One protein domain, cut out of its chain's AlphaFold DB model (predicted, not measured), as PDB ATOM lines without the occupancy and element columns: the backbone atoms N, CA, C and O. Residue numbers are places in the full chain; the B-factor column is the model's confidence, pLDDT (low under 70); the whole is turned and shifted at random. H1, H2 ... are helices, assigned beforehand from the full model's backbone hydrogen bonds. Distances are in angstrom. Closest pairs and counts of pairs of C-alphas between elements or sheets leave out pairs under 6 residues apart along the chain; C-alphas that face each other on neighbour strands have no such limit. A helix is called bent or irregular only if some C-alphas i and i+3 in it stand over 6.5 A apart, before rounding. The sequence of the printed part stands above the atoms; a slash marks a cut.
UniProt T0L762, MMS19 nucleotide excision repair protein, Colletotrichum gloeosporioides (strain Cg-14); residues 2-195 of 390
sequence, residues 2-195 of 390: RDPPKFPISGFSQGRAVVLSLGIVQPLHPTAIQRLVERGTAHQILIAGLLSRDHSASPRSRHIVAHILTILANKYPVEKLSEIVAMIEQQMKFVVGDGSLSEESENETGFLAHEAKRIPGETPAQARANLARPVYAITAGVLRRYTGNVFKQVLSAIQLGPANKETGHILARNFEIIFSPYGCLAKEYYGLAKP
ATOM      1  N   ARG A   2     280.303 272.545 249.634       31.83
ATOM      2  CA  ARG A   2     281.749 272.651 249.947       31.83
ATOM      3  C   ARG A   2     282.235 274.053 250.351       31.83
ATOM      4  O   ARG A   2     283.258 274.133 251.006       31.83
ATOM      5  N   ASP A   3     281.463 275.105 250.075       42.53
ATOM      6  CA  ASP A   3     281.676 276.462 250.607       42.53
ATOM      7  C   ASP A   3     280.324 277.195 250.705       42.53
ATOM      8  O   ASP A   3     279.857 277.770 249.719       42.53
ATOM      9  N   PRO A   4     279.612 277.143 251.846       43.69
ATOM     10  CA  PRO A   4     278.390 277.918 252.005       43.69
ATOM     11  C   PRO A   4     278.711 279.409 252.200       43.69
ATOM     12  O   PRO A   4     279.751 279.761 252.769       43.69
ATOM     13  N   PRO A   5     277.819 280.303 251.744       41.34
ATOM     14  CA  PRO A   5     278.059 281.739 251.745       41.34
ATOM     15  C   PRO A   5     278.268 282.274 253.166       41.34
ATOM     16  O   PRO A   5     277.438 282.073 254.053       41.34
ATOM     17  N   LYS A   6     279.378 282.994 253.370       48.81
ATOM     18  CA  LYS A   6     279.593 283.850 254.547       48.81
ATOM     19  C   LYS A   6     278.521 284.941 254.574       48.81
ATOM     20  O   LYS A   6     278.048 285.352 253.512       48.81
ATOM     21  N   PHE A   7     278.155 285.428 255.762       44.72
ATOM     22  CA  PHE A   7     277.224 286.557 255.874       44.72
ATOM     23  C   PHE A   7     277.683 287.705 254.949       44.72
ATOM     24  O   PHE A   7     278.826 288.153 255.064       44.72
ATOM     25  N   PRO A   8     276.818 288.240 254.072       42.66
ATOM     26  CA  PRO A   8     277.180 289.305 253.128       42.66
ATOM     27  C   PRO A   8     277.461 290.655 253.807       42.66
ATOM     28  O   PRO A   8     277.813 291.630 253.148       42.66
ATOM     29  N   ILE A   9     277.295 290.735 255.130       44.97
ATOM     30  CA  ILE A   9     277.535 291.930 255.932       44.97
ATOM     31  C   ILE A   9     278.728 291.623 256.842       44.97
ATOM     32  O   ILE A   9     278.593 290.913 257.840       44.97
ATOM     33  N   SER A  10     279.891 292.191 256.513       42.47
ATOM     34  CA  SER A  10     281.167 292.050 257.241       42.47
ATOM     35  C   SER A  10     281.083 292.342 258.753       42.47
ATOM     36  O   SER A  10     281.950 291.929 259.524       42.47
ATOM     37  N   GLY A  11     280.007 293.001 259.196       44.00
ATOM     38  CA  GLY A  11     279.720 293.381 260.577       44.00
ATOM     39  C   GLY A  11     279.200 292.282 261.518       44.00
ATOM     40  O   GLY A  11     279.127 292.518 262.721       44.00
ATOM     41  N   PHE A  12     278.868 291.075 261.051       44.91
ATOM     42  CA  PHE A  12     278.454 289.998 261.973       44.91
ATOM     43  C   PHE A  12     279.621 289.320 262.710       44.91
ATOM     44  O   PHE A  12     279.399 288.623 263.694       44.91
ATOM     45  N   SER A  13     280.864 289.595 262.297       46.78
ATOM     46  CA  SER A  13     282.087 289.087 262.934       46.78
ATOM     47  C   SER A  13     282.472 289.830 264.226       46.78
ATOM     48  O   SER A  13     283.263 289.327 265.023       46.78
ATOM     49  N   GLN A  14     281.902 291.019 264.469       51.31
ATOM     50  CA  GLN A  14     282.182 291.849 265.643       51.31
ATOM     51  C   GLN A  14     280.865 292.262 266.306       51.31
ATOM     52  O   GLN A  14     280.051 292.966 265.714       51.31
ATOM     53  N   GLY A  15     280.656 291.863 267.567       56.38
ATOM     54  CA  GLY A  15     279.366 291.973 268.268       56.38
ATOM     55  C   GLY A  15     278.681 293.352 268.249       56.38
ATOM     56  O   GLY A  15     277.466 293.414 268.420       56.38
ATOM     57  N   ARG A  16     279.416 294.445 267.987       60.22
ATOM     58  CA  ARG A  16     278.869 295.804 267.813       60.22
ATOM     59  C   ARG A  16     278.008 295.953 266.554       60.22
ATOM     60  O   ARG A  16     276.949 296.570 266.625       60.22
ATOM     61  N   ALA A  17     278.405 295.376 265.423       67.56
ATOM     62  CA  ALA A  17     277.653 295.535 264.178       67.56
ATOM     63  C   ALA A  17     276.461 294.562 264.058       67.56
ATOM     64  O   ALA A  17     275.496 294.858 263.351       67.56
ATOM     65  N   VAL A  18     276.434 293.488 264.856       71.25
ATOM     66  CA  VAL A  18     275.239 292.641 265.046       71.25
ATOM     67  C   VAL A  18     274.090 293.441 265.683       71.25
ATOM     68  O   VAL A  18     272.948 293.351 265.237       71.25
ATOM     69  N   VAL A  19     274.389 294.275 266.690       76.19
ATOM     70  CA  VAL A  19     273.393 295.153 267.341       76.19
ATOM     71  C   VAL A  19     272.833 296.170 266.343       76.19
ATOM     72  O   VAL A  19     271.620 296.352 266.266       76.19
ATOM     73  N   LEU A  20     273.706 296.799 265.548       79.19
ATOM     74  CA  LEU A  20     273.291 297.741 264.501       79.19
ATOM     75  C   LEU A  20     272.404 297.061 263.455       79.19
ATOM     76  O   LEU A  20     271.394 297.623 263.046       79.19
ATOM     77  N   SER A  21     272.737 295.828 263.075       80.56
ATOM     78  CA  SER A  21     271.945 295.051 262.121       80.56
ATOM     79  C   SER A  21     270.528 294.791 262.634       80.56
ATOM     80  O   SER A  21     269.577 294.936 261.870       80.56
ATOM     81  N   LEU A  22     270.356 294.487 263.927       82.56
ATOM     82  CA  LEU A  22     269.023 294.384 264.532       82.56
ATOM     83  C   LEU A  22     268.269 295.718 264.447       82.56
ATOM     84  O   LEU A  22     267.124 295.733 264.002       82.56
ATOM     85  N   GLY A  23     268.924 296.826 264.808       82.44
ATOM     86  CA  GLY A  23     268.334 298.166 264.738       82.44
ATOM     87  C   GLY A  23     267.935 298.594 263.322       82.44
ATOM     88  O   GLY A  23     266.979 299.345 263.163       82.44
ATOM     89  N   ILE A  24     268.617 298.083 262.293       84.81
ATOM     90  CA  ILE A  24     268.275 298.325 260.886       84.81
ATOM     91  C   ILE A  24     267.126 297.421 260.438       84.81
ATOM     92  O   ILE A  24     266.189 297.912 259.822       84.81
ATOM     93  N   VAL A  25     267.172 296.116 260.731       85.31
ATOM     94  CA  VAL A  25     266.198 295.126 260.227       85.31
ATOM     95  C   VAL A  25     264.840 295.234 260.930       85.31
ATOM     96  O   VAL A  25     263.791 295.042 260.306       85.31
ATOM     97  N   GLN A  26     264.832 295.566 262.222       86.50
ATOM     98  CA  GLN A  26     263.619 295.680 263.030       86.50
ATOM     99  C   GLN A  26     262.591 296.687 262.478       86.50
ATOM    100  O   GLN A  26     261.430 296.305 262.381       86.50
ATOM    101  N   PRO A  27     262.936 297.917 262.063       87.69
ATOM    102  CA  PRO A  27     261.961 298.860 261.508       87.69
ATOM    103  C   PRO A  27     261.604 298.624 260.029       87.69
ATOM    104  O   PRO A  27     260.713 299.295 259.516       87.69
ATOM    105  N   LEU A  28     262.258 297.696 259.314       87.38
ATOM    106  CA  LEU A  28     261.995 297.510 257.879       87.38
ATOM    107  C   LEU A  28     260.570 297.028 257.604       87.38
ATOM    108  O   LEU A  28     260.093 296.067 258.211       87.38
ATOM    109  N   HIS A  29     259.925 297.631 256.609       87.50
ATOM    110  CA  HIS A  29     258.649 297.147 256.100       87.50
ATOM    111  C   HIS A  29     258.816 295.754 255.446       87.50
ATOM    112  O   HIS A  29     259.853 295.503 254.819       87.50
ATOM    113  N   PRO A  30     257.817 294.849 255.513       86.81
ATOM    114  CA  PRO A  30     257.873 293.531 254.870       86.81
ATOM    115  C   PRO A  30     258.296 293.547 253.391       86.81
ATOM    116  O   PRO A  30     259.044 292.678 252.951       86.81
ATOM    117  N   THR A  31     257.910 294.578 252.634       87.81
ATOM    118  CA  THR A  31     258.318 294.758 251.226       87.81
ATOM    119  C   THR A  31     259.820 295.008 251.056       87.81
ATOM    120  O   THR A  31     260.420 294.544 250.089       87.81
ATOM    121  N   ALA A  32     260.460 295.710 251.993       86.00
ATOM    122  CA  ALA A  32     261.907 295.909 251.971       86.00
ATOM    123  C   ALA A  32     262.648 294.596 252.265       86.00
ATOM    124  O   ALA A  32     263.673 294.314 251.651       86.00
ATOM    125  N   ILE A  33     262.095 293.762 253.149       85.94
ATOM    126  CA  ILE A  33     262.652 292.436 253.438       85.94
ATOM    127  C   ILE A  33     262.464 291.495 252.255       85.94
ATOM    128  O   ILE A  33     263.394 290.772 251.920       85.94
ATOM    129  N   GLN A  34     261.330 291.559 251.557       86.44
ATOM    130  CA  GLN A  34     261.153 290.826 250.306       86.44
ATOM    131  C   GLN A  34     262.264 291.161 249.294       86.44
ATOM    132  O   GLN A  34     262.878 290.251 248.748       86.44
ATOM    133  N   ARG A  35     262.621 292.442 249.127       86.50
ATOM    134  CA  ARG A  35     263.752 292.841 248.265       86.50
ATOM    135  C   ARG A  35     265.098 292.285 248.745       86.50
ATOM    136  O   ARG A  35     265.953 291.966 247.926       86.50
ATOM    137  N   LEU A  36     265.313 292.164 250.057       83.69
ATOM    138  CA  LEU A  36     266.518 291.528 250.614       83.69
ATOM    139  C   LEU A  36     266.558 290.018 250.345       83.69
ATOM    140  O   LEU A  36     267.641 289.451 250.200       83.69
ATOM    141  N   VAL A  37     265.394 289.373 250.286       83.56
ATOM    142  CA  VAL A  37     265.252 287.960 249.919       83.56
ATOM    143  C   VAL A  37     265.527 287.770 248.428       83.56
ATOM    144  O   VAL A  37     266.340 286.915 248.085       83.56
ATOM    145  N   GLU A  38     264.945 288.609 247.565       84.81
ATOM    146  CA  GLU A  38     265.167 288.614 246.108       84.81
ATOM    147  C   GLU A  38     266.642 288.850 245.743       84.81
ATOM    148  O   GLU A  38     267.161 288.243 244.813       84.81
ATOM    149  N   ARG A  39     267.352 289.682 246.517       84.06
ATOM    150  CA  ARG A  39     268.802 289.906 246.376       84.06
ATOM    151  C   ARG A  39     269.673 288.776 246.942       84.06
ATOM    152  O   ARG A  39     270.894 288.877 246.899       84.06
ATOM    153  N   GLY A  40     269.083 287.744 247.546       80.38
ATOM    154  CA  GLY A  40     269.801 286.624 248.167       80.38
ATOM    155  C   GLY A  40     270.424 286.928 249.536       80.38
ATOM    156  O   GLY A  40     270.808 286.006 250.251       80.38
ATOM    157  N   THR A  41     270.470 288.190 249.972       80.25
ATOM    158  CA  THR A  41     271.073 288.590 251.253       80.25
ATOM    159  C   THR A  41     270.358 287.941 252.438       80.25
ATOM    160  O   THR A  41     271.004 287.361 253.303       80.25
ATOM    161  N   ALA A  42     269.023 287.982 252.475       79.44
ATOM    162  CA  ALA A  42     268.263 287.376 253.571       79.44
ATOM    163  C   ALA A  42     268.363 285.839 253.586       79.44
ATOM    164  O   ALA A  42     268.388 285.251 254.664       79.44
ATOM    165  N   HIS A  43     268.495 285.197 252.419       80.94
ATOM    166  CA  HIS A  43     268.761 283.759 252.325       80.94
ATOM    167  C   HIS A  43     270.095 283.401 252.985       80.94
ATOM    168  O   HIS A  43     270.147 282.505 253.821       80.94
ATOM    169  N   GLN A  44     271.158 284.148 252.682       79.44
ATOM    170  CA  GLN A  44     272.475 283.935 253.287       79.44
ATOM    171  C   GLN A  44     272.457 284.163 254.804       79.44
ATOM    172  O   GLN A  44     273.059 283.389 255.541       79.44
ATOM    173  N   ILE A  45     271.719 285.175 255.278       79.75
ATOM    174  CA  ILE A  45     271.529 285.446 256.713       79.75
ATOM    175  C   ILE A  45     270.843 284.259 257.411       79.75
ATOM    176  O   ILE A  45     271.279 283.841 258.483       79.75
ATOM    177  N   LEU A  46     269.786 283.705 256.807       81.25
ATOM    178  CA  LEU A  46     269.068 282.547 257.347       81.25
ATOM    179  C   LEU A  46     269.960 281.301 257.371       81.25
ATOM    180  O   LEU A  46     270.038 280.640 258.401       81.25
ATOM    181  N   ILE A  47     270.684 281.020 256.285       79.81
ATOM    182  CA  ILE A  47     271.597 279.870 256.184       79.81
ATOM    183  C   ILE A  47     272.722 279.974 257.212       79.81
ATOM    184  O   ILE A  47     272.955 279.050 257.986       79.81
ATOM    185  N   ALA A  48     273.417 281.107 257.261       75.25
ATOM    186  CA  ALA A  48     274.544 281.266 258.166       75.25
ATOM    187  C   ALA A  48     274.105 281.344 259.641       75.25
ATOM    188  O   ALA A  48     274.838 280.882 260.518       75.25
ATOM    189  N   GLY A  49     272.899 281.860 259.915       75.62
ATOM    190  CA  GLY A  49     272.279 281.811 261.238       75.62
ATOM    191  C   GLY A  49     271.884 280.395 261.668       75.62
ATOM    192  O   GLY A  49     272.130 280.030 262.816       75.62
ATOM    193  N   LEU A  50     271.334 279.584 260.757       75.69
ATOM    194  CA  LEU A  50     271.020 278.170 261.001       75.69
ATOM    195  C   LEU A  50     272.287 277.368 261.292       75.69
ATOM    196  O   LEU A  50     272.409 276.759 262.350       75.69
ATOM    197  N   LEU A  51     273.288 277.462 260.419       68.81
ATOM    198  CA  LEU A  51     274.543 276.720 260.555       68.81
ATOM    199  C   LEU A  51     275.417 277.200 261.725       68.81
ATOM    200  O   LEU A  51     276.486 276.642 261.954       68.81
ATOM    201  N   SER A  52     275.003 278.249 262.450       65.31
ATOM    202  CA  SER A  52     275.742 278.834 263.579       65.31
ATOM    203  C   SER A  52     277.209 279.167 263.242       65.31
ATOM    204  O   SER A  52     278.069 279.197 264.123       65.31
ATOM    205  N   ARG A  53     277.510 279.404 261.952       53.22
ATOM    206  CA  ARG A  53     278.884 279.457 261.415       53.22
ATOM    207  C   ARG A  53     279.628 280.741 261.768       53.22
ATOM    208  O   ARG A  53     280.860 280.717 261.816       53.22
ATOM    209  N   ASP A  54     278.911 281.817 262.089       47.00
ATOM    210  CA  ASP A  54     279.511 283.111 262.394       47.00
ATOM    211  C   ASP A  54     279.240 283.582 263.823       47.00
ATOM    212  O   ASP A  54     278.121 283.806 264.284       47.00
ATOM    213  N   HIS A  55     280.357 283.722 264.521       53.88
ATOM    214  CA  HIS A  55     280.499 284.137 265.894       53.88
ATOM    215  C   HIS A  55     279.841 285.474 266.202       53.88
ATOM    216  O   HIS A  55     280.409 286.552 266.059       53.88
ATOM    217  N   SER A  56     278.769 285.381 266.947       48.62
ATOM    218  CA  SER A  56     278.701 286.144 268.176       48.62
ATOM    219  C   SER A  56     279.613 285.507 269.231       48.62
ATOM    220  O   SER A  56     279.193 284.586 269.926       48.62
ATOM    221  N   ALA A  57     280.846 286.003 269.380       51.75
ATOM    222  CA  ALA A  57     281.779 285.583 270.442       51.75
ATOM    223  C   ALA A  57     281.190 285.711 271.868       51.75
ATOM    224  O   ALA A  57     281.720 285.149 272.820       51.75
ATOM    225  N   SER A  58     280.071 286.432 272.023       65.50
ATOM    226  CA  SER A  58     279.344 286.598 273.280       65.50
ATOM    227  C   SER A  58     277.949 285.946 273.248       65.50
ATOM    228  O   SER A  58     277.283 285.955 272.205       65.50
ATOM    229  N   PRO A  59     277.435 285.441 274.391       70.81
ATOM    230  CA  PRO A  59     276.040 285.003 274.532       70.81
ATOM    231  C   PRO A  59     275.027 286.065 274.082       70.81
ATOM    232  O   PRO A  59     274.041 285.755 273.418       70.81
ATOM    233  N   ARG A  60     275.309 287.345 274.361       74.00
ATOM    234  CA  ARG A  60     274.454 288.476 273.982       74.00
ATOM    235  C   ARG A  60     274.249 288.567 272.476       74.00
ATOM    236  O   ARG A  60     273.125 288.739 272.019       74.00
ATOM    237  N   SER A  61     275.317 288.443 271.696       74.50
ATOM    238  CA  SER A  61     275.201 288.551 270.246       74.50
ATOM    239  C   SER A  61     274.469 287.333 269.639       74.50
ATOM    240  O   SER A  61     273.767 287.517 268.651       74.50
ATOM    241  N   ARG A  62     274.489 286.147 270.284       75.75
ATOM    242  CA  ARG A  62     273.657 284.989 269.877       75.75
ATOM    243  C   ARG A  62     272.168 285.276 270.032       75.75
ATOM    244  O   ARG A  62     271.391 284.975 269.131       75.75
ATOM    245  N   HIS A  63     271.779 285.904 271.142       79.19
ATOM    246  CA  HIS A  63     270.395 286.341 271.335       79.19
ATOM    247  C   HIS A  63     269.966 287.322 270.241       79.19
ATOM    248  O   HIS A  63     268.888 287.174 269.674       79.19
ATOM    249  N   ILE A  64     270.824 288.279 269.881       81.62
ATOM    250  CA  ILE A  64     270.514 289.256 268.826       81.62
ATOM    251  C   ILE A  64     270.330 288.573 267.466       81.62
ATOM    252  O   ILE A  64     269.378 288.891 266.758       81.62
ATOM    253  N   VAL A  65     271.188 287.612 267.110       82.75
ATOM    254  CA  VAL A  65     271.024 286.837 265.871       82.75
ATOM    255  C   VAL A  65     269.694 286.082 265.877       82.75
ATOM    256  O   VAL A  65     268.964 286.157 264.892       82.75
ATOM    257  N   ALA A  66     269.317 285.446 266.992       85.12
ATOM    258  CA  ALA A  66     268.007 284.804 267.123       85.12
ATOM    259  C   ALA A  66     266.856 285.799 266.879       85.12
ATOM    260  O   ALA A  66     265.959 285.503 266.097       85.12
ATOM    261  N   HIS A  67     266.917 287.011 267.443       86.38
ATOM    262  CA  HIS A  67     265.926 288.058 267.165       86.38
ATOM    263  C   HIS A  67     265.864 288.442 265.679       86.38
ATOM    264  O   HIS A  67     264.769 288.591 265.140       86.38
ATOM    265  N   ILE A  68     267.007 288.571 265.001       87.44
ATOM    266  CA  ILE A  68     267.056 288.871 263.560       87.44
ATOM    267  C   ILE A  68     266.392 287.748 262.758       87.44
ATOM    268  O   ILE A  68     265.555 288.028 261.900       87.44
ATOM    269  N   LEU A  69     266.703 286.484 263.065       89.25
ATOM    270  CA  LEU A  69     266.082 285.322 262.422       89.25
ATOM    271  C   LEU A  69     264.564 285.305 262.640       89.25
ATOM    272  O   LEU A  69     263.812 285.123 261.683       89.25
ATOM    273  N   THR A  70     264.104 285.574 263.865       90.38
ATOM    274  CA  THR A  70     262.677 285.699 264.180       90.38
ATOM    275  C   THR A  70     262.008 286.812 263.365       90.38
ATOM    276  O   THR A  70     260.914 286.606 262.844       90.38
ATOM    277  N   ILE A  71     262.644 287.982 263.215       89.56
ATOM    278  CA  ILE A  71     262.095 289.105 262.435       89.56
ATOM    279  C   ILE A  71     261.999 288.749 260.952       89.56
ATOM    280  O   ILE A  71     260.963 288.996 260.335       89.56
ATOM    281  N   LEU A  72     263.043 288.150 260.375       89.38
ATOM    282  CA  LEU A  72     263.037 287.729 258.973       89.38
ATOM    283  C   LEU A  72     261.943 286.688 258.714       89.38
ATOM    284  O   LEU A  72     261.155 286.848 257.783       89.38
ATOM    285  N   ALA A  73     261.836 285.690 259.591       89.06
ATOM    286  CA  ALA A  73     260.802 284.662 259.543       89.06
ATOM    287  C   ALA A  73     259.380 285.210 259.739       89.06
ATOM    288  O   ALA A  73     258.415 284.684 259.184       89.06
ATOM    289  N   ASN A  74     259.238 286.285 260.517       91.19
ATOM    290  CA  ASN A  74     257.957 286.937 260.733       91.19
ATOM    291  C   ASN A  74     257.572 287.919 259.626       91.19
ATOM    292  O   ASN A  74     256.392 288.164 259.443       91.19
ATOM    293  N   LYS A  75     258.512 288.522 258.902       88.81
ATOM    294  CA  LYS A  75     258.175 289.523 257.875       88.81
ATOM    295  C   LYS A  75     258.149 288.950 256.465       88.81
ATOM    296  O   LYS A  75     257.482 289.519 255.603       88.81
ATOM    297  N   TYR A  76     258.804 287.815 256.239       87.50
ATOM    298  CA  TYR A  76     258.782 287.101 254.968       87.50
ATOM    299  C   TYR A  76     258.229 285.672 255.130       87.50
ATOM    300  O   TYR A  76     258.540 285.014 256.122       87.50
ATOM    301  N   PRO A  77     257.433 285.155 254.171       85.38
ATOM    302  CA  PRO A  77     257.034 283.746 254.112       85.38
ATOM    303  C   PRO A  77     258.215 282.807 253.861       85.38
ATOM    304  O   PRO A  77     258.426 282.342 252.741       85.38
ATOM    305  N   VAL A  78     258.964 282.480 254.918       81.75
ATOM    306  CA  VAL A  78     260.061 281.494 254.864       81.75
ATOM    307  C   VAL A  78     259.545 280.112 254.452       81.75
ATOM    308  O   VAL A  78     260.290 279.341 253.862       81.75
ATOM    309  N   GLU A  79     258.249 279.833 254.633       79.94
ATOM    310  CA  GLU A  79     257.608 278.599 254.152       79.94
ATOM    311  C   GLU A  79     257.719 278.396 252.631       79.94
ATOM    312  O   GLU A  79     257.607 277.272 252.154       79.94
ATOM    313  N   LYS A  80     257.915 279.476 251.860       82.50
ATOM    314  CA  LYS A  80     258.100 279.406 250.403       82.50
ATOM    315  C   LYS A  80     259.522 279.011 249.997       82.50
ATOM    316  O   LYS A  80     259.760 278.759 248.821       82.50
ATOM    317  N   LEU A  81     260.463 278.995 250.939       83.75
ATOM    318  CA  LEU A  81     261.874 278.715 250.694       83.75
ATOM    319  C   LEU A  81     262.154 277.252 251.049       83.75
ATOM    320  O   LEU A  81     262.567 276.947 252.168       83.75
ATOM    321  N   SER A  82     261.895 276.345 250.103       82.44
ATOM    322  CA  SER A  82     261.993 274.889 250.307       82.44
ATOM    323  C   SER A  82     263.357 274.446 250.841       82.44
ATOM    324  O   SER A  82     263.414 273.618 251.745       82.44
ATOM    325  N   GLU A  83     264.444 275.044 250.350       83.81
ATOM    326  CA  GLU A  83     265.810 274.764 250.809       83.81
ATOM    327  C   GLU A  83     265.988 275.056 252.304       83.81
ATOM    328  O   GLU A  83     266.535 274.243 253.046       83.81
ATOM    329  N   ILE A  84     265.486 276.203 252.773       84.38
ATOM    330  CA  ILE A  84     265.605 276.615 254.176       84.38
ATOM    331  C   ILE A  84     264.738 275.736 255.071       84.38
ATOM    332  O   ILE A  84     265.185 275.350 256.148       84.38
ATOM    333  N   VAL A  85     263.530 275.379 254.631       84.94
ATOM    334  CA  VAL A  85     262.670 274.449 255.377       84.94
ATOM    335  C   VAL A  85     263.345 273.079 255.507       84.94
ATOM    336  O   VAL A  85     263.419 272.558 256.616       84.94
ATOM    337  N   ALA A  86     263.922 272.546 254.426       84.56
ATOM    338  CA  ALA A  86     264.653 271.280 254.460       84.56
ATOM    339  C   ALA A  86     265.861 271.329 255.414       84.56
ATOM    340  O   ALA A  86     266.040 270.418 256.221       84.56
ATOM    341  N   MET A  87     266.640 272.418 255.397       82.56
ATOM    342  CA  MET A  87     267.753 272.606 256.337       82.56
ATOM    343  C   MET A  87     267.283 272.678 257.794       82.56
ATOM    344  O   MET A  87     267.904 272.075 258.667       82.56
ATOM    345  N   ILE A  88     266.180 273.379 258.072       85.56
ATOM    346  CA  ILE A  88     265.594 273.450 259.419       85.56
ATOM    347  C   ILE A  88     265.178 272.055 259.897       85.56
ATOM    348  O   ILE A  88     265.453 271.681 261.038       85.56
ATOM    349  N   GLU A  89     264.524 271.277 259.033       86.19
ATOM    350  CA  GLU A  89     264.102 269.912 259.347       86.19
ATOM    351  C   GLU A  89     265.290 268.994 259.622       86.19
ATOM    352  O   GLU A  89     265.282 268.273 260.620       86.19
ATOM    353  N   GLN A  90     266.314 269.026 258.768       83.50
ATOM    354  CA  GLN A  90     267.537 268.244 258.943       83.50
ATOM    355  C   GLN A  90     268.260 268.627 260.234       83.50
ATOM    356  O   GLN A  90     268.644 267.749 261.002       83.50
ATOM    357  N   GLN A  91     268.380 269.925 260.518       83.75
ATOM    358  CA  GLN A  91     269.011 270.407 261.738       83.75
ATOM    359  C   GLN A  91     268.237 269.968 262.981       83.75
ATOM    360  O   GLN A  91     268.840 269.480 263.932       83.75
ATOM    361  N   MET A  92     266.905 270.071 262.979       84.69
ATOM    362  CA  MET A  92     266.110 269.624 264.121       84.69
ATOM    363  C   MET A  92     266.179 268.102 264.295       84.69
ATOM    364  O   MET A  92     266.371 267.635 265.413       84.69
ATOM    365  N   LYS A  93     266.101 267.317 263.211       85.19
ATOM    366  CA  LYS A  93     266.276 265.853 263.258       85.19
ATOM    367  C   LYS A  93     267.654 265.472 263.797       85.19
ATOM    368  O   LYS A  93     267.746 264.597 264.657       85.19
ATOM    369  N   PHE A  94     268.702 266.174 263.364       81.44
ATOM    370  CA  PHE A  94     270.042 265.991 263.904       81.44
ATOM    371  C   PHE A  94     270.093 266.305 265.391       81.44
ATOM    372  O   PHE A  94     270.717 265.557 266.125       81.44
ATOM    373  N   VAL A  95     269.452 267.366 265.876       81.75
ATOM    374  CA  VAL A  95     269.481 267.693 267.308       81.75
ATOM    375  C   VAL A  95     268.675 266.691 268.143       81.75
ATOM    376  O   VAL A  95     269.092 266.351 269.245       81.75
ATOM    377  N   VAL A  96     267.570 266.169 267.606       82.38
ATOM    378  CA  VAL A  96     266.676 265.227 268.300       82.38
ATOM    379  C   VAL A  96     267.264 263.814 268.409       82.38
ATOM    380  O   VAL A  96     267.036 263.173 269.430       82.38
ATOM    381  N   GLY A  97     268.003 263.328 267.401       77.44
ATOM    382  CA  GLY A  97     268.498 261.937 267.339       77.44
ATOM    383  C   GLY A  97     269.539 261.546 268.406       77.44
ATOM    384  O   GLY A  97     269.733 262.243 269.400       77.44
ATOM    385  N   ASP A  98     270.303 260.479 268.182       63.31
ATOM    386  CA  ASP A  98     271.333 260.025 269.141       63.31
ATOM    387  C   ASP A  98     272.723 260.632 268.887       63.31
ATOM    388  O   ASP A  98     273.688 260.329 269.574       63.31
ATOM    389  N   GLY A  99     272.842 261.547 267.921       56.75
ATOM    390  CA  GLY A  99     274.106 262.219 267.607       56.75
ATOM    391  C   GLY A  99     275.036 261.403 266.714       56.75
ATOM    392  O   GLY A  99     276.056 261.933 266.293       56.75
ATOM    393  N   SER A 100     274.664 260.171 266.353       48.84
ATOM    394  CA  SER A 100     275.294 259.447 265.251       48.84
ATOM    395  C   SER A 100     274.896 260.106 263.931       48.84
ATOM    396  O   SER A 100     273.738 260.019 263.509       48.84
ATOM    397  N   LEU A 101     275.840 260.774 263.285       55.81
ATOM    398  CA  LEU A 101     275.665 261.273 261.933       55.81
ATOM    399  C   LEU A 101     276.536 260.484 260.960       55.81
ATOM    400  O   LEU A 101     277.613 260.006 261.303       55.81
ATOM    401  N   SER A 102     276.064 260.378 259.720       54.38
ATOM    402  CA  SER A 102     276.956 260.168 258.583       54.38
ATOM    403  C   SER A 102     277.831 261.416 258.397       54.38
ATOM    404  O   SER A 102     277.354 262.533 258.616       54.38
ATOM    405  N   GLU A 103     279.077 261.259 257.937       54.59
ATOM    406  CA  GLU A 103     280.014 262.373 257.670       54.59
ATOM    407  C   GLU A 103     279.402 263.488 256.788       54.59
ATOM    408  O   GLU A 103     279.767 264.663 256.870       54.59
ATOM    409  N   GLU A 104     278.426 263.141 255.947       54.75
ATOM    410  CA  GLU A 104     277.679 264.070 255.094       54.75
ATOM    411  C   GLU A 104     276.793 265.025 255.907       54.75
ATOM    412  O   GLU A 104     276.816 266.238 255.695       54.75
ATOM    413  N   SER A 105     276.084 264.504 256.909       54.06
ATOM    414  CA  SER A 105     275.172 265.286 257.749       54.06
ATOM    415  C   SER A 105     275.925 266.229 258.700       54.06
ATOM    416  O   SER A 105     275.424 267.300 259.052       54.06
ATOM    417  N   GLU A 106     277.150 265.877 259.107       60.72
ATOM    418  CA  GLU A 106     278.003 266.729 259.956       60.72
ATOM    419  C   GLU A 106     278.518 267.948 259.186       60.72
ATOM    420  O   GLU A 106     278.517 269.079 259.689       60.72
ATOM    421  N   ASN A 107     278.895 267.727 257.925       57.84
ATOM    422  CA  ASN A 107     279.319 268.779 257.009       57.84
ATOM    423  C   ASN A 107     278.162 269.708 256.617       57.84
ATOM    424  O   ASN A 107     278.358 270.922 256.472       57.84
ATOM    425  N   GLU A 108     276.955 269.160 256.472       57.78
ATOM    426  CA  GLU A 108     275.744 269.915 256.139       57.78
ATOM    427  C   GLU A 108     275.220 270.737 257.315       57.78
ATOM    428  O   GLU A 108     274.937 271.918 257.136       57.78
ATOM    429  N   THR A 109     275.183 270.179 258.526       58.41
ATOM    430  CA  THR A 109     274.746 270.905 259.737       58.41
ATOM    431  C   THR A 109     275.781 271.910 260.247       58.41
ATOM    432  O   THR A 109     275.438 272.825 260.997       58.41
ATOM    433  N   GLY A 110     277.046 271.787 259.825       57.81
ATOM    434  CA  GLY A 110     278.139 272.656 260.266       57.81
ATOM    435  C   GLY A 110     278.600 272.389 261.700       57.81
ATOM    436  O   GLY A 110     279.274 273.241 262.284       57.81
ATOM    437  N   PHE A 111     278.254 271.228 262.264       61.19
ATOM    438  CA  PHE A 111     278.535 270.876 263.656       61.19
ATOM    439  C   PHE A 111     280.035 270.909 263.981       61.19
ATOM    440  O   PHE A 111     280.415 271.531 264.969       61.19
ATOM    441  N   LEU A 112     280.897 270.371 263.111       57.91
ATOM    442  CA  LEU A 112     282.358 270.375 263.305       57.91
ATOM    443  C   LEU A 112     282.940 271.798 263.392       57.91
ATOM    444  O   LEU A 112     283.811 272.087 264.212       57.91
ATOM    445  N   ALA A 113     282.415 272.726 262.587       57.84
ATOM    446  CA  ALA A 113     282.824 274.129 262.637       57.84
ATOM    447  C   ALA A 113     282.330 274.827 263.915       57.84
ATOM    448  O   ALA A 113     283.013 275.709 264.431       57.84
ATOM    449  N   HIS A 114     281.160 274.440 264.432       57.41
ATOM    450  CA  HIS A 114     280.626 274.932 265.702       57.41
ATOM    451  C   HIS A 114     281.401 274.363 266.904       57.41
ATOM    452  O   HIS A 114     281.710 275.094 267.842       57.41
ATOM    453  N   GLU A 115     281.783 273.086 266.856       55.88
ATOM    454  CA  GLU A 115     282.602 272.432 267.878       55.88
ATOM    455  C   GLU A 115     284.010 273.036 267.966       55.88
ATOM    456  O   GLU A 115     284.481 273.327 269.063       55.88
ATOM    457  N   ALA A 116     284.641 273.344 266.830       55.78
ATOM    458  CA  ALA A 116     285.932 274.039 266.798       55.78
ATOM    459  C   ALA A 116     285.895 275.443 267.444       55.78
ATOM    460  O   ALA A 116     286.933 276.013 267.774       55.78
ATOM    461  N   LYS A 117     284.696 276.013 267.624       58.12
ATOM    462  CA  LYS A 117     284.432 277.367 268.139       58.12
ATOM    463  C   LYS A 117     283.755 277.352 269.518       58.12
ATOM    464  O   LYS A 117     283.146 278.347 269.919       58.12
ATOM    465  N   ARG A 118     283.830 276.218 270.217       59.19
ATOM    466  CA  ARG A 118     283.155 275.958 271.491       59.19
ATOM    467  C   ARG A 118     283.555 276.960 272.580       59.19
ATOM    468  O   ARG A 118     284.698 277.410 272.663       59.19
ATOM    469  N   ILE A 119     282.602 277.285 273.451       60.38
ATOM    470  CA  ILE A 119     282.869 278.065 274.662       60.38
ATOM    471  C   ILE A 119     283.688 277.192 275.624       60.38
ATOM    472  O   ILE A 119     283.313 276.038 275.846       60.38
ATOM    473  N   PRO A 120     284.764 277.701 276.247       53.78
ATOM    474  CA  PRO A 120     285.496 276.945 277.260       53.78
ATOM    475  C   PRO A 120     284.541 276.426 278.353       53.78
ATOM    476  O   PRO A 120     283.870 277.222 279.005       53.78
ATOM    477  N   GLY A 121     284.456 275.099 278.523       57.59
ATOM    478  CA  GLY A 121     283.609 274.438 279.532       57.59
ATOM    479  C   GLY A 121     282.273 273.849 279.046       57.59
ATOM    480  O   GLY A 121     281.571 273.241 279.847       57.59
ATOM    481  N   GLU A 122     281.910 273.985 277.767       66.62
ATOM    482  CA  GLU A 122     280.668 273.413 277.213       66.62
ATOM    483  C   GLU A 122     280.829 271.923 276.828       66.62
ATOM    484  O   GLU A 122     281.851 271.511 276.269       66.62
ATOM    485  N   THR A 123     279.825 271.084 277.106       70.25
ATOM    486  CA  THR A 123     279.840 269.670 276.677       70.25
ATOM    487  C   THR A 123     279.424 269.535 275.200       70.25
ATOM    488  O   THR A 123     278.680 270.377 274.690       70.25
ATOM    489  N   PRO A 124     279.855 268.484 274.471       70.62
ATOM    490  CA  PRO A 124     279.431 268.267 273.078       70.62
ATOM    491  C   PRO A 124     277.905 268.194 272.924       70.62
ATOM    492  O   PRO A 124     277.346 268.769 271.988       70.62
ATOM    493  N   ALA A 125     277.220 267.579 273.890       72.81
ATOM    494  CA  ALA A 125     275.762 267.513 273.938       72.81
ATOM    495  C   ALA A 125     275.112 268.906 274.069       72.81
ATOM    496  O   ALA A 125     274.139 269.209 273.377       72.81
ATOM    497  N   GLN A 126     275.673 269.797 274.895       73.94
ATOM    498  CA  GLN A 126     275.198 271.184 275.021       73.94
ATOM    499  C   GLN A 126     275.398 271.981 273.726       73.94
ATOM    500  O   GLN A 126     274.479 272.677 273.283       73.94
ATOM    501  N   ALA A 127     276.557 271.824 273.079       73.44
ATOM    502  CA  ALA A 127     276.846 272.471 271.803       73.44
ATOM    503  C   ALA A 127     275.861 272.024 270.711       73.44
ATOM    504  O   ALA A 127     275.356 272.850 269.949       73.44
ATOM    505  N   ARG A 128     275.523 270.731 270.683       76.94
ATOM    506  CA  ARG A 128     274.503 270.169 269.793       76.94
ATOM    507  C   ARG A 128     273.113 270.729 270.090       76.94
ATOM    508  O   ARG A 128     272.436 271.188 269.177       76.94
ATOM    509  N   ALA A 129     272.704 270.778 271.355       79.44
ATOM    510  CA  ALA A 129     271.411 271.344 271.743       79.44
ATOM    511  C   ALA A 129     271.274 272.836 271.379       79.44
ATOM    512  O   ALA A 129     270.180 273.317 271.074       79.44
ATOM    513  N   ASN A 130     272.384 273.578 271.373       78.38
ATOM    514  CA  ASN A 130     272.405 274.989 270.997       78.38
ATOM    515  C   ASN A 130     272.091 275.239 269.515       78.38
ATOM    516  O   ASN A 130     271.565 276.308 269.196       78.38
ATOM    517  N   LEU A 131     272.289 274.249 268.639       79.81
ATOM    518  CA  LEU A 131     271.875 274.318 267.233       79.81
ATOM    519  C   LEU A 131     270.350 274.374 267.054       79.81
ATOM    520  O   LEU A 131     269.874 274.830 266.019       79.81
ATOM    521  N   ALA A 132     269.559 273.990 268.062       85.00
ATOM    522  CA  ALA A 132     268.107 274.146 267.995       85.00
ATOM    523  C   ALA A 132     267.646 275.600 268.207       85.00
ATOM    524  O   ALA A 132     266.534 275.951 267.823       85.00
ATOM    525  N   ARG A 133     268.463 276.484 268.800       86.44
ATOM    526  CA  ARG A 133     268.044 277.869 269.105       86.44
ATOM    527  C   ARG A 133     267.665 278.683 267.858       86.44
ATOM    528  O   ARG A 133     266.601 279.303 267.890       86.44
ATOM    529  N   PRO A 134     268.453 278.682 266.763       86.25
ATOM    530  CA  PRO A 134     268.040 279.285 265.495       86.25
ATOM    531  C   PRO A 134     266.720 278.714 264.958       86.25
ATOM    532  O   PRO A 134     265.863 279.475 264.508       86.25
ATOM    533  N   VAL A 135     266.520 277.394 265.068       88.81
ATOM    534  CA  VAL A 135     265.285 276.711 264.643       88.81
ATOM    535  C   VAL A 135     264.081 277.191 265.455       88.81
ATOM    536  O   VAL A 135     263.055 277.559 264.876       88.81
ATOM    537  N   TYR A 136     264.209 277.272 266.783       90.25
ATOM    538  CA  TYR A 136     263.174 277.831 267.656       90.25
ATOM    539  C   TYR A 136     262.864 279.290 267.315       90.25
ATOM    540  O   TYR A 136     261.697 279.667 267.235       90.25
ATOM    541  N   ALA A 137     263.891 280.102 267.053       89.56
ATOM    542  CA  ALA A 137     263.738 281.512 266.709       89.56
ATOM    543  C   ALA A 137     262.996 281.726 265.379       89.56
ATOM    544  O   ALA A 137     262.116 282.588 265.296       89.56
ATOM    545  N   ILE A 138     263.303 280.930 264.350       89.44
ATOM    546  CA  ILE A 138     262.587 280.961 263.065       89.44
ATOM    547  C   ILE A 138     261.147 280.485 263.260       89.44
ATOM    548  O   ILE A 138     260.216 281.182 262.857       89.44
ATOM    549  N   THR A 139     260.951 279.363 263.958       89.69
ATOM    550  CA  THR A 139     259.621 278.819 264.282       89.69
ATOM    551  C   THR A 139     258.749 279.853 264.998       89.69
ATOM    552  O   THR A 139     257.580 280.026 264.653       89.69
ATOM    553  N   ALA A 140     259.330 280.617 265.928       89.94
ATOM    554  CA  ALA A 140     258.663 281.714 266.621       89.94
ATOM    555  C   ALA A 140     258.118 282.775 265.643       89.94
ATOM    556  O   ALA A 140     256.986 283.244 265.789       89.94
ATOM    557  N   GLY A 141     258.904 283.165 264.637       87.88
ATOM    558  CA  GLY A 141     258.486 284.153 263.639       87.88
ATOM    559  C   GLY A 141     257.404 283.620 262.698       87.88
ATOM    560  O   GLY A 141     256.423 284.319 262.423       87.88
ATOM    561  N   VAL A 142     257.565 282.363 262.276       88.88
ATOM    562  CA  VAL A 142     256.676 281.628 261.368       88.88
ATOM    563  C   VAL A 142     255.278 281.432 261.976       88.88
ATOM    564  O   VAL A 142     254.276 281.815 261.366       88.88
ATOM    565  N   LEU A 143     255.183 280.915 263.209       87.94
ATOM    566  CA  LEU A 143     253.898 280.606 263.861       87.94
ATOM    567  C   LEU A 143     252.990 281.834 264.019       87.94
ATOM    568  O   LEU A 143     251.773 281.734 263.873       87.94
ATOM    569  N   ARG A 144     253.575 283.017 264.240       88.31
ATOM    570  CA  ARG A 144     252.839 284.286 264.386       88.31
ATOM    571  C   ARG A 144     252.103 284.712 263.113       88.31
ATOM    572  O   ARG A 144     251.079 285.392 263.205       88.31
ATOM    573  N   ARG A 145     252.577 284.300 261.933       80.38
ATOM    574  CA  ARG A 145     251.967 284.648 260.638       80.38
ATOM    575  C   ARG A 145     250.849 283.722 260.191       80.38
ATOM    576  O   ARG A 145     250.089 284.143 259.317       80.38
ATOM    577  N   TYR A 146     250.716 282.557 260.830       67.38
ATOM    578  CA  TYR A 146     249.881 281.431 260.410       67.38
ATOM    579  C   TYR A 146     250.439 280.722 259.167       67.38
ATOM    580  O   TYR A 146     250.529 281.308 258.089       67.38
ATOM    581  N   THR A 147     250.777 279.440 259.308       63.31
ATOM    582  CA  THR A 147     251.374 278.630 258.240       63.31
ATOM    583  C   THR A 147     250.486 277.486 257.785       63.31
ATOM    584  O   THR A 147     249.739 276.901 258.568       63.31
ATOM    585  N   GLY A 148     250.546 277.171 256.489       65.12
ATOM    586  CA  GLY A 148     249.975 275.937 255.949       65.12
ATOM    587  C   GLY A 148     250.750 274.696 256.416       65.12
ATOM    588  O   GLY A 148     251.655 274.776 257.242       65.12
ATOM    589  N   ASN A 149     250.436 273.538 255.838       74.31
ATOM    590  CA  ASN A 149     250.979 272.242 256.274       74.31
ATOM    591  C   ASN A 149     252.490 272.044 256.038       74.31
ATOM    592  O   ASN A 149     253.048 271.069 256.532       74.31
ATOM    593  N   VAL A 150     253.158 272.950 255.318       76.81
ATOM    594  CA  VAL A 150     254.579 272.827 254.942       76.81
ATOM    595  C   VAL A 150     255.493 272.752 256.167       76.81
ATOM    596  O   VAL A 150     256.448 271.993 256.170       76.81
ATOM    597  N   PHE A 151     255.175 273.472 257.246       81.50
ATOM    598  CA  PHE A 151     256.027 273.514 258.441       81.50
ATOM    599  C   PHE A 151     255.727 272.391 259.455       81.50
ATOM    600  O   PHE A 151     256.353 272.314 260.511       81.50
ATOM    601  N   LYS A 152     254.766 271.502 259.160       85.12
ATOM    602  CA  LYS A 152     254.280 270.481 260.103       85.12
ATOM    603  C   LYS A 152     255.373 269.495 260.524       85.12
ATOM    604  O   LYS A 152     255.403 269.085 261.682       85.12
ATOM    605  N   GLN A 153     256.279 269.137 259.612       85.62
ATOM    606  CA  GLN A 153     257.371 268.211 259.922       85.62
ATOM    607  C   GLN A 153     258.359 268.820 260.924       85.62
ATOM    608  O   GLN A 153     258.726 268.154 261.892       85.62
ATOM    609  N   VAL A 154     258.708 270.102 260.773       86.38
ATOM    610  CA  VAL A 154     259.539 270.828 261.750       86.38
ATOM    611  C   VAL A 154     258.879 270.837 263.127       86.38
ATOM    612  O   VAL A 154     259.527 270.514 264.121       86.38
ATOM    613  N   LEU A 155     257.578 271.144 263.194       88.25
ATOM    614  CA  LEU A 155     256.830 271.149 264.458       88.25
ATOM    615  C   LEU A 155     256.831 269.763 265.118       88.25
ATOM    616  O   LEU A 155     257.056 269.662 266.321       88.25
ATOM    617  N   SER A 156     256.659 268.693 264.335       88.75
ATOM    618  CA  SER A 156     256.732 267.323 264.856       88.75
ATOM    619  C   SER A 156     258.127 266.955 265.376       88.75
ATOM    620  O   SER A 156     258.242 266.313 266.415       88.75
ATOM    621  N   ALA A 157     259.197 267.422 264.721       86.81
ATOM    622  CA  ALA A 157     260.562 267.213 265.197       86.81
ATOM    623  C   ALA A 157     260.822 267.976 266.508       86.81
ATOM    624  O   ALA A 157     261.423 267.432 267.430       86.81
ATOM    625  N   ILE A 158     260.302 269.202 266.633       89.62
ATOM    626  CA  ILE A 158     260.363 269.984 267.874       89.62
ATOM    627  C   ILE A 158     259.658 269.262 269.029       89.62
ATOM    628  O   ILE A 158     260.221 269.167 270.118       89.62
ATOM    629  N   GLN A 159     258.469 268.701 268.791       90.44
ATOM    630  CA  GLN A 159     257.733 267.935 269.804       90.44
ATOM    631  C   GLN A 159     258.491 266.696 270.295       90.44
ATOM    632  O   GLN A 159     258.268 266.265 271.421       90.44
ATOM    633  N   LEU A 160     259.349 266.098 269.463       89.56
ATOM    634  CA  LEU A 160     260.155 264.933 269.834       89.56
ATOM    635  C   LEU A 160     261.429 265.311 270.603       89.56
ATOM    636  O   LEU A 160     261.990 264.457 271.282       89.56
ATOM    637  N   GLY A 161     261.865 266.573 270.555       86.06
ATOM    638  CA  GLY A 161     263.096 267.044 271.201       86.06
ATOM    639  C   GLY A 161     263.228 266.675 272.683       86.06
ATOM    640  O   GLY A 161     264.257 266.113 273.060       86.06
ATOM    641  N   PRO A 162     262.214 266.917 273.534       88.62
ATOM    642  CA  PRO A 162     262.299 266.593 274.961       88.62
ATOM    643  C   PRO A 162     262.454 265.098 275.280       88.62
ATOM    644  O   PRO A 162     262.869 264.767 276.390       88.62
ATOM    645  N   ALA A 163     262.174 264.199 274.327       87.94
ATOM    646  CA  ALA A 163     262.389 262.761 274.505       87.94
ATOM    647  C   ALA A 163     263.875 262.369 274.542       87.94
ATOM    648  O   ALA A 163     264.205 261.275 274.996       87.94
ATOM    649  N   ASN A 164     264.776 263.238 274.078       85.50
ATOM    650  CA  ASN A 164     266.204 262.958 274.097       85.50
ATOM    651  C   ASN A 164     266.740 262.932 275.541       85.50
ATOM    652  O   ASN A 164     266.551 263.881 276.306       85.50
ATOM    653  N   LYS A 165     267.446 261.858 275.904       82.88
ATOM    654  CA  LYS A 165     267.930 261.622 277.273       82.88
ATOM    655  C   LYS A 165     269.037 262.593 277.696       82.88
ATOM    656  O   LYS A 165     269.077 263.033 278.840       82.88
ATOM    657  N   GLU A 166     269.914 262.966 276.771       80.50
ATOM    658  CA  GLU A 166     271.081 263.800 277.072       80.50
ATOM    659  C   GLU A 166     270.769 265.289 276.944       80.50
ATOM    660  O   GLU A 166     271.132 266.092 277.800       80.50
ATOM    661  N   THR A 167     270.077 265.671 275.869       82.56
ATOM    662  CA  THR A 167     269.867 267.082 275.507       82.56
ATOM    663  C   THR A 167     268.439 267.568 275.726       82.56
ATOM    664  O   THR A 167     268.192 268.775 275.660       82.56
ATOM    665  N   GLY A 168     267.499 266.668 276.038       85.44
ATOM    666  CA  GLY A 168     266.069 266.971 276.104       85.44
ATOM    667  C   GLY A 168     265.724 268.098 277.070       85.44
ATOM    668  O   GLY A 168     264.905 268.946 276.733       85.44
ATOM    669  N   HIS A 169     266.406 268.197 278.212       85.94
ATOM    670  CA  HIS A 169     266.213 269.288 279.173       85.94
ATOM    671  C   HIS A 169     266.636 270.664 278.620       85.94
ATOM    672  O   HIS A 169     265.977 271.672 278.875       85.94
ATOM    673  N   ILE A 170     267.702 270.729 277.815       85.81
ATOM    674  CA  ILE A 170     268.154 271.969 277.160       85.81
ATOM    675  C   ILE A 170     267.166 272.361 276.062       85.81
ATOM    676  O   ILE A 170     266.804 273.533 275.934       85.81
ATOM    677  N   LEU A 171     266.708 271.381 275.280       88.50
ATOM    678  CA  LEU A 171     265.713 271.586 274.230       88.50
ATOM    679  C   LEU A 171     264.376 272.044 274.814       88.50
ATOM    680  O   LEU A 171     263.793 272.995 274.300       88.50
ATOM    681  N   ALA A 172     263.952 271.436 275.920       89.69
ATOM    682  CA  ALA A 172     262.760 271.803 276.666       89.69
ATOM    683  C   ALA A 172     262.816 273.247 277.176       89.69
ATOM    684  O   ALA A 172     261.858 273.993 277.012       89.69
ATOM    685  N   ARG A 173     263.955 273.691 277.723       88.12
ATOM    686  CA  ARG A 173     264.128 275.095 278.141       88.12
ATOM    687  C   ARG A 173     264.153 276.054 276.952       88.12
ATOM    688  O   ARG A 173     263.514 277.101 276.990       88.12
ATOM    689  N   ASN A 174     264.848 275.695 275.871       88.25
ATOM    690  CA  ASN A 174     264.895 276.509 274.652       88.25
ATOM    691  C   ASN A 174     263.519 276.626 273.964       88.25
ATOM    692  O   ASN A 174     263.313 277.564 273.197       88.25
ATOM    693  N   PHE A 175     262.569 275.735 274.261       90.81
ATOM    694  CA  PHE A 175     261.192 275.816 273.773       90.81
ATOM    695  C   PHE A 175     260.489 277.124 274.181       90.81
ATOM    696  O   PHE A 175     259.653 277.634 273.431       90.81
ATOM    697  N   GLU A 176     260.898 277.733 275.303       90.81
ATOM    698  CA  GLU A 176     260.453 279.067 275.729       90.81
ATOM    699  C   GLU A 176     260.590 280.119 274.621       90.81
ATOM    700  O   GLU A 176     259.742 281.005 274.496       90.81
ATOM    701  N   ILE A 177     261.644 280.019 273.801       90.06
ATOM    702  CA  ILE A 177     261.959 280.985 272.745       90.06
ATOM    703  C   ILE A 177     260.738 281.182 271.837       90.06
ATOM    704  O   ILE A 177     260.394 282.319 271.536       90.06
ATOM    705  N   ILE A 178     260.002 280.118 271.495       90.94
ATOM    706  CA  ILE A 178     258.826 280.205 270.613       90.94
ATOM    707  C   ILE A 178     257.759 281.165 271.169       90.94
ATOM    708  O   ILE A 178     257.265 282.047 270.447       90.94
ATOM    709  N   PHE A 179     257.417 280.989 272.445       90.25
ATOM    710  CA  PHE A 179     256.278 281.636 273.100       90.25
ATOM    711  C   PHE A 179     256.634 282.951 273.790       90.25
ATOM    712  O   PHE A 179     255.738 283.747 274.066       90.25
ATOM    713  N   SER A 180     257.924 283.211 274.011       87.44
ATOM    714  CA  SER A 180     258.398 284.437 274.648       87.44
ATOM    715  C   SER A 180     257.858 285.711 273.966       87.44
ATOM    716  O   SER A 180     257.664 285.743 272.741       87.44
ATOM    717  N   PRO A 181     257.582 286.786 274.729       84.56
ATOM    718  CA  PRO A 181     257.121 288.045 274.161       84.56
ATOM    719  C   PRO A 181     258.265 288.750 273.420       84.56
ATOM    720  O   PRO A 181     259.256 289.176 274.010       84.56
ATOM    721  N   TYR A 182     258.108 288.926 272.108       83.62
ATOM    722  CA  TYR A 182     259.078 289.638 271.278       83.62
ATOM    723  C   TYR A 182     258.665 291.094 271.082       83.62
ATOM    724  O   TYR A 182     257.876 291.407 270.190       83.62
ATOM    725  N   GLY A 183     259.271 292.007 271.848       80.81
ATOM    726  CA  GLY A 183     259.110 293.451 271.624       80.81
ATOM    727  C   GLY A 183     259.538 293.889 270.215       80.81
ATOM    728  O   GLY A 183     258.961 294.806 269.640       80.81
ATOM    729  N   CYS A 184     260.481 293.165 269.599       80.75
ATOM    730  CA  CYS A 184     260.933 293.425 268.231       80.75
ATOM    731  C   CYS A 184     259.903 293.091 267.137       80.75
ATOM    732  O   CYS A 184     260.121 293.436 265.980       80.75
ATOM    733  N   LEU A 185     258.794 292.432 267.489       84.56
ATOM    734  CA  LEU A 185     257.677 292.126 266.589       84.56
ATOM    735  C   LEU A 185     256.422 292.949 266.915       84.56
ATOM    736  O   LEU A 185     255.320 292.578 266.508       84.56
ATOM    737  N   ALA A 186     256.553 294.044 267.668       85.94
ATOM    738  CA  ALA A 186     255.429 294.939 267.912       85.94
ATOM    739  C   ALA A 186     254.864 295.496 266.592       85.94
ATOM    740  O   ALA A 186     255.562 295.591 265.577       85.94
ATOM    741  N   LYS A 187     253.590 295.907 266.613       84.69
ATOM    742  CA  LYS A 187     252.920 296.506 265.443       84.69
ATOM    743  C   LYS A 187     253.654 297.751 264.930       84.69
ATOM    744  O   LYS A 187     253.707 297.960 263.725       84.69
ATOM    745  N   GLU A 188     254.275 298.509 265.833       86.19
ATOM    746  CA  GLU A 188     255.131 299.672 265.541       86.19
ATOM    747  C   GLU A 188     256.298 299.336 264.601       86.19
ATOM    748  O   GLU A 188     256.721 300.163 263.801       86.19
ATOM    749  N   TYR A 189     256.786 298.096 264.654       86.25
ATOM    750  CA  TYR A 189     257.891 297.595 263.838       86.25
ATOM    751  C   TYR A 189     257.417 296.778 262.631       86.25
ATOM    752  O   TYR A 189     258.189 295.999 262.068       86.25
ATOM    753  N   TYR A 190     256.149 296.927 262.231       86.00
ATOM    754  CA  TYR A 190     255.522 296.159 261.149       86.00
ATOM    755  C   TYR A 190     255.554 294.638 261.379       86.00
ATOM    756  O   TYR A 190     255.670 293.858 260.430       86.00
ATOM    757  N   GLY A 191     255.483 294.202 262.642       86.31
ATOM    758  CA  GLY A 191     255.356 292.788 262.988       86.31
ATOM    759  C   GLY A 191     254.007 292.214 262.547       86.31
ATOM    760  O   GLY A 191     252.953 292.822 262.750       86.31
ATOM    761  N   LEU A 192     254.032 291.026 261.946       86.62
ATOM    762  CA  LEU A 192     252.853 290.335 261.434       86.62
ATOM    763  C   LEU A 192     252.420 289.252 262.429       86.62
ATOM    764  O   LEU A 192     252.948 288.141 262.421       86.62
ATOM    765  N   ALA A 193     251.446 289.568 263.286       86.56
ATOM    766  CA  ALA A 193     250.870 288.623 264.245       86.56
ATOM    767  C   ALA A 193     249.360 288.448 264.012       86.56
ATOM    768  O   ALA A 193     248.589 289.406 264.096       86.56
ATOM    769  N   LYS A 194     248.928 287.220 263.713       88.25
ATOM    770  CA  LYS A 194     247.509 286.862 263.550       88.25
ATOM    771  C   LYS A 194     246.844 286.683 264.916       88.25
ATOM    772  O   LYS A 194     247.416 285.974 265.723       88.25
ATOM    773  N   PRO A 195     245.634 287.198 265.188       85.56
ATOM    774  CA  PRO A 195     245.044 287.173 266.536       85.56
ATOM    775  C   PRO A 195     245.018 285.802 267.242       85.56
ATOM    776  O   PRO A 195     245.291 285.730 268.434       85.56
TER     777      PRO A 195
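This is residues 2 to 195 of the 390 residues of the protein "MMS19 nucleotide excision repair protein" of Colletotrichum gloeosporioides (strain Cg-14) (UniProt T0L762). Helices H2, H5 and H10 make a row, with neighbours side by side and running the same way. Helices H4, H6 and H11 make a second row, which crosses the first where H4 meets H5 and H6 meets H10; the short H13 packs on H10, and H7, H8 and H9 gather at one end. The printed part has 194 residues with 13 named helices, H1 to H13 in chain order, and no named strand: all helix. It is compact, with a radius of gyration of the C-alphas of 15.7 A, and rounded, spanning 42 by 36 by 29 A.

H1, residues 10 to 13, and H2, residues 15 to 25, only just touch, with 3 pairs of C-alphas within 8 A, and only at the corner: the closest C-alphas, of Gly 11 and Ala 17, are 4.7 A apart. H2 touches H5, residues 59 to 75, at a shallow tilt of 18 degrees, the same way; closest are C-alphas 15 and 61, 5.7 A. H3, residues 30 to 38, touches H5 only at their ends and only just, with 3 pairs; closest are C-alphas 30 and 75, 5.0 A. H4, residues 41 to 50, touches H5 with residues 65 to 72 of H5 alone, at a steep tilt of 50 degrees, opposite ways; closest are C-alphas 46 and 69, 6.5 A. H5 touches H10, residues 132 to 145, at a shallow tilt of 31 degrees, the same way; closest are C-alphas 74 and 141, 4.1 A. H6, residues 82 to 96, touches H11, residues 149 to 163, at a shallow tilt of 13 degrees, the same way; closest are C-alphas 96 and 161, 5.0 A. H7, residues 103 to 109, touches H6; closest are C-alphas 109 and 91, 6.1 A. H8, residues 111 to 115, touches H9, residues 124 to 130; closest are C-alphas 115 and 127, 7.0 A. H12, residues 168 to 174, touches H11; closest are C-alphas 168 and 162, 4.0 A. H13, residues 176 to 179, touches H10; closest are C-alphas 178 and 140, 4.3 A. Every O i to N i+4 pair is within hydrogen-bond range in H3 to H9 and H12, against 6 of 7 in H2, 8 of 10 in H10 and 7 of 11 in H11; H1 and H13 are too short for such a pair.

H1 begins at C-alpha 10 (281.167, 292.050, 257.241). H5 is 24.8 A long, H11 23.5 A, H6 21.0 A and H10 20.6 A. H11 is irregular: C-alphas 150 and 153 are 7.3 A apart. H13 ends at C-alpha 179 (256.278, 281.636, 273.100).

The C-alphas farthest apart, of Ser 102 and Glu 188, are 45.7 A apart. The printed part has no cut, and no link is long. Residues 180 to 195 hold no named element. Mean pLDDT of the printed part is 76.1; residues 2 to 17, 51 to 58, 98 to 122 and 146 to 148 are under 70.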